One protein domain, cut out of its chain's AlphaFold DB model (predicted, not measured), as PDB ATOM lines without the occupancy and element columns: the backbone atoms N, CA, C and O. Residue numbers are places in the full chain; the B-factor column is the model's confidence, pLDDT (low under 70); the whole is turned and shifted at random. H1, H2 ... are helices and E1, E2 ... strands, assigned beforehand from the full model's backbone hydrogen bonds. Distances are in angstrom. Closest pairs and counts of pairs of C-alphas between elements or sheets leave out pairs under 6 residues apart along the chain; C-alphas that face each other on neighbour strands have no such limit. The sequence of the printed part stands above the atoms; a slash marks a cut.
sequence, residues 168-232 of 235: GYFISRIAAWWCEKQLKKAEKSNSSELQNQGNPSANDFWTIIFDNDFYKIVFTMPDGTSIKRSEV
ATOM      1  N   GLY A 168      37.264  85.925  55.761       93.69
ATOM      2  CA  GLY A 168      37.772  85.245  54.570       93.69
ATOM      3  C   GLY A 168      37.068  85.688  53.289       93.69
ATOM      4  O   GLY A 168      37.741  85.932  52.296       93.69
ATOM      5  N   TYR A 169      35.754  85.942  53.331       93.06
ATOM      6  CA  TYR A 169      35.002  86.471  52.187       93.06
ATOM      7  C   TYR A 169      35.587  87.792  51.671       93.06
ATOM      8  O   TYR A 169      35.804  87.982  50.474       93.06
ATOM      9  N   PHE A 170      35.865  88.720  52.587       90.31
ATOM     10  CA  PHE A 170      36.394  90.036  52.240       90.31
ATOM     11  C   PHE A 170      37.839  89.932  51.745       90.31
ATOM     12  O   PHE A 170      38.206  90.609  50.785       90.31
ATOM     13  N   ILE A 171      38.635  89.051  52.360       92.19
ATOM     14  CA  ILE A 171      40.008  88.761  51.935       92.19
ATOM     15  C   ILE A 171      40.023  88.185  50.512       92.19
ATOM     16  O   ILE A 171      40.773  88.693  49.683       92.19
ATOM     17  N   SER A 172      39.168  87.210  50.191       93.19
ATOM     18  CA  SER A 172      39.078  86.617  48.848       93.19
ATOM     19  C   SER A 172      38.704  87.647  47.782       93.19
ATOM     20  O   SER A 172      39.282  87.670  46.700       93.19
ATOM     21  N   ARG A 173      37.810  88.591  48.094       92.31
ATOM     22  CA  ARG A 173      37.476  89.678  47.160       92.31
ATOM     23  C   ARG A 173      38.620  90.674  46.967       92.31
ATOM     24  O   ARG A 173      38.845  91.147  45.855       92.31
ATOM     25  N   ILE A 174      39.373  90.974  48.025       91.88
ATOM     26  CA  ILE A 174      40.613  91.759  47.912       91.88
ATOM     27  C   ILE A 174      41.641  91.007  47.056       91.88
ATOM     28  O   ILE A 174      42.284  91.620  46.207       91.88
ATOM     29  N   ALA A 175      41.765  89.691  47.237       93.38
ATOM     30  CA  ALA A 175      42.631  88.841  46.431       93.38
ATOM     31  C   ALA A 175      42.217  88.839  44.953       93.38
ATOM     32  O   ALA A 175      43.079  88.979  44.092       93.38
ATOM     33  N   ALA A 176      40.918  88.785  44.644       94.06
ATOM     34  CA  ALA A 176      40.423  88.920  43.275       94.06
ATOM     35  C   ALA A 176      40.797  90.285  42.670       94.06
ATOM     36  O   ALA A 176      41.318  90.356  41.561       94.06
ATOM     37  N   TRP A 177      40.614  91.381  43.412       92.75
ATOM     38  CA  TRP A 177      41.031  92.714  42.959       92.75
ATOM     39  C   TRP A 177      42.543  92.825  42.719       92.75
ATOM     40  O   TRP A 177      42.984  93.422  41.736       92.75
ATOM     41  N   TRP A 178      43.348  92.221  43.591       93.00
ATOM     42  CA  TRP A 178      44.788  92.109  43.383       93.00
ATOM     43  C   TRP A 178      45.111  91.305  42.121       93.00
ATOM     44  O   TRP A 178      45.875  91.776  41.282       93.00
ATOM     45  N   CYS A 179      44.488  90.136  41.946       95.00
ATOM     46  CA  CYS A 179      44.639  89.303  40.757       95.00
ATOM     47  C   CYS A 179      44.358  90.112  39.484       95.00
ATOM     48  O   CYS A 179      45.193  90.121  38.586       95.00
ATOM     49  N   GLU A 180      43.259  90.871  39.430       94.31
ATOM     50  CA  GLU A 180      42.928  91.741  38.293       94.31
ATOM     51  C   GLU A 180      44.076  92.718  37.958       94.31
ATOM     52  O   GLU A 180      44.469  92.869  36.796       94.31
ATOM     53  N   LYS A 181      44.660  93.372  38.972       92.81
ATOM     54  CA  LYS A 181      45.808  94.275  38.786       92.81
ATOM     55  C   LYS A 181      47.033  93.541  38.246       92.81
ATOM     56  O   LYS A 181      47.708  94.048  37.347       92.81
ATOM     57  N   GLN A 182      47.305  92.347  38.761       95.25
ATOM     58  CA  GLN A 182      48.441  91.536  38.332       95.25
ATOM     59  C   GLN A 182      48.266  91.012  36.905       95.25
ATOM     60  O   GLN A 182      49.231  91.031  36.143       95.25
ATOM     61  N   LEU A 183      47.048  90.629  36.514       96.88
ATOM     62  CA  LEU A 183      46.718  90.237  35.143       96.88
ATOM     63  C   LEU A 183      47.004  91.373  34.165       96.88
ATOM     64  O   LEU A 183      47.715  91.169  33.183       96.88
ATOM     65  N   LYS A 184      46.537  92.589  34.480       95.69
ATOM     66  CA  LYS A 184      46.799  93.790  33.671       95.69
ATOM     67  C   LYS A 184      48.296  94.082  33.567       95.69
ATOM     68  O   LYS A 184      48.796  94.326  32.476       95.69
ATOM     69  N   LYS A 185      49.019  94.032  34.688       95.62
ATOM     70  CA  LYS A 185      50.463  94.306  34.738       95.62
ATOM     71  C   LYS A 185      51.291  93.290  33.948       95.62
ATOM     72  O   LYS A 185      52.312  93.658  33.378       95.62
ATOM     73  N   ALA A 186      50.892  92.023  33.973       97.06
ATOM     74  CA  ALA A 186      51.608  90.928  33.327       97.06
ATOM     75  C   ALA A 186      51.082  90.600  31.916       97.06
ATOM     76  O   ALA A 186      51.568  89.643  31.313       97.06
ATOM     77  N   GLU A 187      50.093  91.355  31.423       97.19
ATOM     78  CA  GLU A 187      49.401  91.126  30.147       97.19
ATOM     79  C   GLU A 187      48.903  89.675  30.002       97.19
ATOM     80  O   GLU A 187      49.084  89.018  28.978       97.19
ATOM     81  N   LYS A 188      48.304  89.153  31.079       97.69
ATOM     82  CA  LYS A 188      47.769  87.788  31.165       97.69
ATOM     83  C   LYS A 188      46.254  87.770  31.061       97.69
ATOM     84  O   LYS A 188      45.581  88.702  31.499       97.69
ATOM     85  N   SER A 189      45.718  86.685  30.509       96.25
ATOM     86  CA  SER A 189      44.285  86.591  30.211       96.25
ATOM     87  C   SER A 189      43.444  86.264  31.440       96.25
ATOM     88  O   SER A 189      42.326  86.752  31.564       96.25
ATOM     89  N   ASN A 190      43.949  85.405  32.329       97.12
ATOM     90  CA  ASN A 190      43.238  84.962  33.527       97.12
ATOM     91  C   ASN A 190      44.195  84.401  34.591       97.12
ATOM     92  O   ASN A 190      45.385  84.193  34.340       97.12
ATOM     93  N   SER A 191      43.651  84.159  35.782       96.56
ATOM     94  CA  SER A 191      44.336  83.725  36.998       96.56
ATOM     95  C   SER A 191      45.254  82.524  36.776       96.56
ATOM     96  O   SER A 191      46.343  82.490  37.341       96.56
ATOM     97  N   SER A 192      44.887  81.581  35.900       96.38
ATOM     98  CA  SER A 192      45.686  80.376  35.631       96.38
ATOM     99  C   SER A 192      47.049  80.657  34.984       96.38
ATOM    100  O   SER A 192      47.943  79.815  35.046       96.38
ATOM    101  N   GLU A 193      47.235  81.840  34.393       97.31
ATOM    102  CA  GLU A 193      48.498  82.270  33.782       97.31
ATOM    103  C   GLU A 193      49.415  83.029  34.758       97.31
ATOM    104  O   GLU A 193      50.541  83.392  34.398       97.31
ATOM    105  N   LEU A 194      48.949  83.285  35.984       96.12
ATOM    106  CA  LEU A 194      49.720  83.922  37.045       96.12
ATOM    107  C   LEU A 194      50.295  82.889  38.016       96.12
ATOM    108  O   LEU A 194      49.727  81.825  38.269       96.12
ATOM    109  N   GLN A 195      51.413  83.252  38.644       92.00
ATOM    110  CA  GLN A 195      51.929  82.504  39.786       92.00
ATOM    111  C   GLN A 195      50.875  82.452  40.903       92.00
ATOM    112  O   GLN A 195      50.171  83.433  41.145       92.00
ATOM    113  N   ASN A 196      50.773  81.302  41.580       89.38
ATOM    114  CA  ASN A 196      49.797  81.047  42.646       89.38
ATOM    115  C   ASN A 196      48.344  81.349  42.239       89.38
ATOM    116  O   ASN A 196      47.531  81.703  43.088       89.38
ATOM    117  N   GLN A 197      48.026  81.240  40.946       90.19
ATOM    118  CA  GLN A 197      46.700  81.542  40.403       90.19
ATOM    119  C   GLN A 197      46.231  82.973  40.723       90.19
ATOM    120  O   GLN A 197      45.054  83.220  40.964       90.19
ATOM    121  N   GLY A 198      47.171  83.920  40.800       89.75
ATOM    122  CA  GLY A 198      46.878  85.314  41.136       89.75
ATOM    123  C   GLY A 198      46.573  85.568  42.615       89.75
ATOM    124  O   GLY A 198      46.322  86.717  42.980       89.75
ATOM    125  N   ASN A 199      46.641  84.547  43.478       91.25
ATOM    126  CA  ASN A 199      46.454  84.731  44.911       91.25
ATOM    127  C   ASN A 199      47.637  85.500  45.525       91.25
ATOM    128  O   ASN A 199      48.798  85.135  45.296       91.25
ATOM    129  N   PRO A 200      47.368  86.542  46.334       92.19
ATOM    130  CA  PRO A 200      48.409  87.282  47.029       92.19
ATOM    131  C   PRO A 200      49.090  86.408  48.087       92.19
ATOM    132  O   PRO A 200      48.445  85.684  48.846       92.19
ATOM    133  N   SER A 201      50.412  86.517  48.178       89.75
ATOM    134  CA  SER A 201      51.170  86.045  49.333       89.75
ATOM    135  C   SER A 201      50.944  86.951  50.549       89.75
ATOM    136  O   SER A 201      50.460  88.078  50.436       89.75
ATOM    137  N   ALA A 202      51.385  86.505  51.730       84.56
ATOM    138  CA  ALA A 202      51.380  87.342  52.932       84.56
ATOM    139  C   ALA A 202      52.137  88.674  52.741       84.56
ATOM    140  O   ALA A 202      51.749  89.691  53.311       84.56
ATOM    141  N   ASN A 203      53.188  88.688  51.912       87.00
ATOM    142  CA  ASN A 203      53.942  89.906  51.614       87.00
ATOM    143  C   ASN A 203      53.180  90.840  50.667       87.00
ATOM    144  O   ASN A 203      53.239  92.058  50.837       87.00
ATOM    145  N   ASP A 204      52.428  90.287  49.715       90.50
ATOM    146  CA  ASP A 204      51.615  91.081  48.790       90.50
ATOM    147  C   ASP A 204      50.516  91.845  49.537       90.50
ATOM    148  O   ASP A 204      50.231  92.992  49.196       90.50
ATOM    149  N   PHE A 205      49.968  91.287  50.624       83.94
ATOM    150  CA  PHE A 205      48.980  91.990  51.450       83.94
ATOM    151  C   PHE A 205      49.485  93.317  52.019       83.94
ATOM    152  O   PHE A 205      48.712  94.273  52.073       83.94
ATOM    153  N   TRP A 206      50.770  93.430  52.366       84.56
ATOM    154  CA  TRP A 206      51.340  94.719  52.766       84.56
ATOM    155  C   TRP A 206      51.278  95.731  51.625       84.56
ATOM    156  O   TRP A 206      50.911  96.880  51.839       84.56
ATOM    157  N   THR A 207      51.567  95.309  50.396       86.31
ATOM    158  CA  THR A 207      51.477  96.199  49.230       86.31
ATOM    159  C   THR A 207      50.034  96.598  48.917       86.31
ATOM    160  O   THR A 207      49.779  97.758  48.607       86.31
ATOM    161  N   ILE A 208      49.080  95.678  49.094       87.44
ATOM    162  CA  ILE A 208      47.647  95.912  48.889       87.44
ATOM    163  C   ILE A 208      47.115  96.983  49.841       87.44
ATOM    164  O   ILE A 208      46.447  97.915  49.400       87.44
ATOM    165  N   ILE A 209      47.392  96.880  51.145       82.75
ATOM    166  CA  ILE A 209      46.794  97.801  52.130       82.75
ATOM    167  C   ILE A 209      47.308  99.243  52.001       82.75
ATOM    168  O   ILE A 209      46.622 100.176  52.435       82.75
ATOM    169  N   PHE A 210      48.494  99.419  51.408       83.69
ATOM    170  CA  PHE A 210      49.109 100.717  51.123       83.69
ATOM    171  C   PHE A 210      48.870 101.201  49.686       83.69
ATOM    172  O   PHE A 210      49.322 102.288  49.327       83.69
ATOM    173  N   ASP A 211      48.147 100.440  48.864       85.31
ATOM    174  CA  ASP A 211      47.788 100.855  47.514       85.31
ATOM    175  C   ASP A 211      46.801 102.041  47.554       85.31
ATOM    176  O   ASP A 211      45.799 102.037  48.277       85.31
ATOM    177  N   ASN A 212      47.071 103.068  46.744       83.94
ATOM    178  CA  ASN A 212      46.262 104.288  46.665       83.94
ATOM    179  C   ASN A 212      44.845 104.065  46.112       83.94
ATOM    180  O   ASN A 212      44.040 104.983  46.117       83.94
ATOM    181  N   ASP A 213      44.500 102.894  45.603       85.69
ATOM    182  CA  ASP A 213      43.132 102.572  45.205       85.69
ATOM    183  C   ASP A 213      42.430 101.691  46.238       85.69
ATOM    184  O   ASP A 213      41.207 101.558  46.195       85.69
ATOM    185  N   PHE A 214      43.153 101.153  47.226       83.50
ATOM    186  CA  PHE A 214      42.566 100.310  48.266       83.50
ATOM    187  C   PHE A 214      41.503 101.064  49.085       83.50
ATOM    188  O   PHE A 214      40.502 100.483  49.497       83.50
ATOM    189  N   TYR A 215      41.639 102.387  49.269       80.44
ATOM    190  CA  TYR A 215      40.608 103.193  49.945       80.44
ATOM    191  C   TYR A 215      39.323 103.393  49.129       80.44
ATOM    192  O   TYR A 215      38.316 103.824  49.692       80.44
ATOM    193  N   LYS A 216      39.349 103.096  47.825       82.88
ATOM    194  CA  LYS A 216      38.195 103.207  46.923       82.88
ATOM    195  C   LYS A 216      37.374 101.919  46.875       82.88
ATOM    196  O   LYS A 216      36.296 101.921  46.288       82.88
ATOM    197  N   ILE A 217      37.869 100.834  47.475       84.56
ATOM    198  CA  ILE A 217      37.172  99.550  47.507       84.56
ATOM    199  C   ILE A 217      35.863  99.685  48.290       84.56
ATOM    200  O   ILE A 217      35.826 100.188  49.417       84.56
ATOM    201  N   VAL A 218      34.792  99.190  47.674       84.81
ATOM    202  CA  VAL A 218      33.463  99.068  48.270       84.81
ATOM    203  C   VAL A 218      33.051  97.612  48.166       84.81
ATOM    204  O   VAL A 218      33.008  97.068  47.065       84.81
ATOM    205  N   PHE A 219      32.756  96.989  49.302       84.88
ATOM    206  CA  PHE A 219      32.184  95.648  49.323       84.88
ATOM    207  C   PHE A 219      30.671  95.756  49.295       84.88
ATOM    208  O   PHE A 219      30.113  96.551  50.043       84.88
ATOM    209  N   THR A 220      30.012  94.926  48.498       78.75
ATOM    210  CA  THR A 220      28.559  94.796  48.562       78.75
ATOM    211  C   THR A 220      28.198  93.431  49.121       78.75
ATOM    212  O   THR A 220      28.649  92.404  48.619       78.75
ATOM    213  N   MET A 221      27.388  93.436  50.170       80.00
ATOM    214  CA  MET A 221      26.843  92.250  50.813       80.00
ATOM    215  C   MET A 221      25.775  91.587  49.926       80.00
ATOM    216  O   MET A 221      25.207  92.252  49.054       80.00
ATOM    217  N   PRO A 222      25.442  90.302  50.153       75.69
ATOM    218  CA  PRO A 222      24.410  89.599  49.388       75.69
ATOM    219  C   PRO A 222      23.030  90.272  49.421       75.69
ATOM    220  O   PRO A 222      22.259  90.132  48.478       75.69
ATOM    221  N   ASP A 223      22.724  91.027  50.479       77.56
ATOM    222  CA  ASP A 223      21.479  91.793  50.625       77.56
ATOM    223  C   ASP A 223      21.507  93.176  49.937       77.56
ATOM    224  O   ASP A 223      20.533  93.923  50.005       77.56
ATOM    225  N   GLY A 224      22.611  93.525  49.268       78.31
ATOM    226  CA  GLY A 224      22.815  94.813  48.604       78.31
ATOM    227  C   GLY A 224      23.446  95.897  49.483       78.31
ATOM    228  O   GLY A 224      23.748  96.981  48.982       78.31
ATOM    229  N   THR A 225      23.702  95.629  50.767       81.62
ATOM    230  CA  THR A 225      24.355  96.593  51.661       81.62
ATOM    231  C   THR A 225      25.784  96.869  51.202       81.62
ATOM    232  O   THR A 225      26.581  95.948  51.049       81.62
ATOM    233  N   SER A 226      26.140  98.139  51.015       83.00
ATOM    234  CA  SER A 226      27.518  98.543  50.714       83.00
ATOM    235  C   SER A 226      28.313  98.791  51.995       83.00
ATOM    236  O   SER A 226      27.802  99.398  52.931       83.00
ATOM    237  N   ILE A 227      29.571  98.358  52.013       81.06
ATOM    238  CA  ILE A 227      30.539  98.589  53.082       81.06
ATOM    239  C   ILE A 227      31.722  99.332  52.480       81.06
ATOM    240  O   ILE A 227      32.459  98.801  51.643       81.06
ATOM    241  N   LYS A 228      31.917 100.567  52.931       79.00
ATOM    242  CA  LYS A 228      33.045 101.415  52.536       79.00
ATOM    243  C   LYS A 228      34.105 101.419  53.625       79.00
ATOM    244  O   LYS A 228      33.789 101.374  54.812       79.00
ATOM    245  N   ARG A 229      35.374 101.595  53.249       72.06
ATOM    246  CA  ARG A 229      36.473 101.760  54.221       72.06
ATOM    247  C   ARG A 229      36.189 102.863  55.256       72.06
ATOM    248  O   ARG A 229      36.483 102.685  56.438       72.06
ATOM    249  N   SER A 230      35.582 103.977  54.837       69.00
ATOM    250  CA  SER A 230      35.201 105.091  55.722       69.00
ATOM    251  C   SER A 230      34.204 104.704  56.819       69.00
ATOM    252  O   SER A 230      34.118 105.385  57.828       69.00
ATOM    253  N   GLU A 231      33.452 103.617  56.662       70.25
ATOM    254  CA  GLU A 231      32.451 103.171  57.644       70.25
ATOM    255  C   GLU A 231      33.045 102.237  58.711       70.25
ATOM    256  O   GLU A 231      32.363 101.875  59.672       70.25
ATOM    257  N   VAL A 232      34.307 101.827  58.537       67.31
ATOM    258  CA  VAL A 232      35.004 100.860  59.399       67.31
ATOM    259  C   VAL A 232      36.120 101.517  60.219       67.31
ATOM    260  O   VAL A 232      36.366 101.087  61.336       67.31
TER     261      VAL A 232
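What this domain is: This is residues 168 to 232 of the 235 residues of the protein "UDP-2,3-diacylglucosamine hydrolase" of Clostridium roseum (UniProt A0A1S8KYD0). What is the picture? A long helix, H1, runs through the middle, with short H2 packed on it, H3 crosswise near it, and a small hairpin of E1 and E2 near H1's first residues. What makes it up? The printed part has 65 residues, mostly helix, with H1, H2, H3, E1, E2 in that order and one antiparallel sheet, E1 - E2. It is only just compact, close to loose: radius of gyration of the C-alphas 12.7 A, spans 34 by 25 by 19 A.

How they stand to each other: What is near H1? H1, residues 168 to 186, touches H2, residues 195 to 198, with residues 175 to 183 alone; the closest C-alphas, of Cys 179 and Gly 198, are 4.6 A apart. H3, residues 202 to 209, is close but not clearly touching H1, about perpendicular at 86 degrees; their closest C-alphas, of Trp 178 and Ile 208, are 7.3 A apart. How do the backbones pair? E1, residues 218 to 220, and E2, residues 226 to 228, form an antiparallel hairpin, N 219 and O 227 within hydrogen-bond range at 3.0 A. Every O i to N i+4 pair is within range in H1, 2 of 4 in H3; H2 is too short for one.

Where its parts are: Where does H1 begin? C-alpha 168 is at (37.772, 85.245, 54.570); H1 spans 26.0 A from first to last C-alpha, H3 11.4 A. Where does E2 end? C-alpha 228 is at (33.045, 101.415, 52.536).

The domain as a whole: How large is it? The farthest C-alphas, of Glu 193 and Glu 231, are 35.5 A apart. Is it unbroken and sure? The printed part has no cut and no long link; residues 230 and 232 have pLDDT under 70.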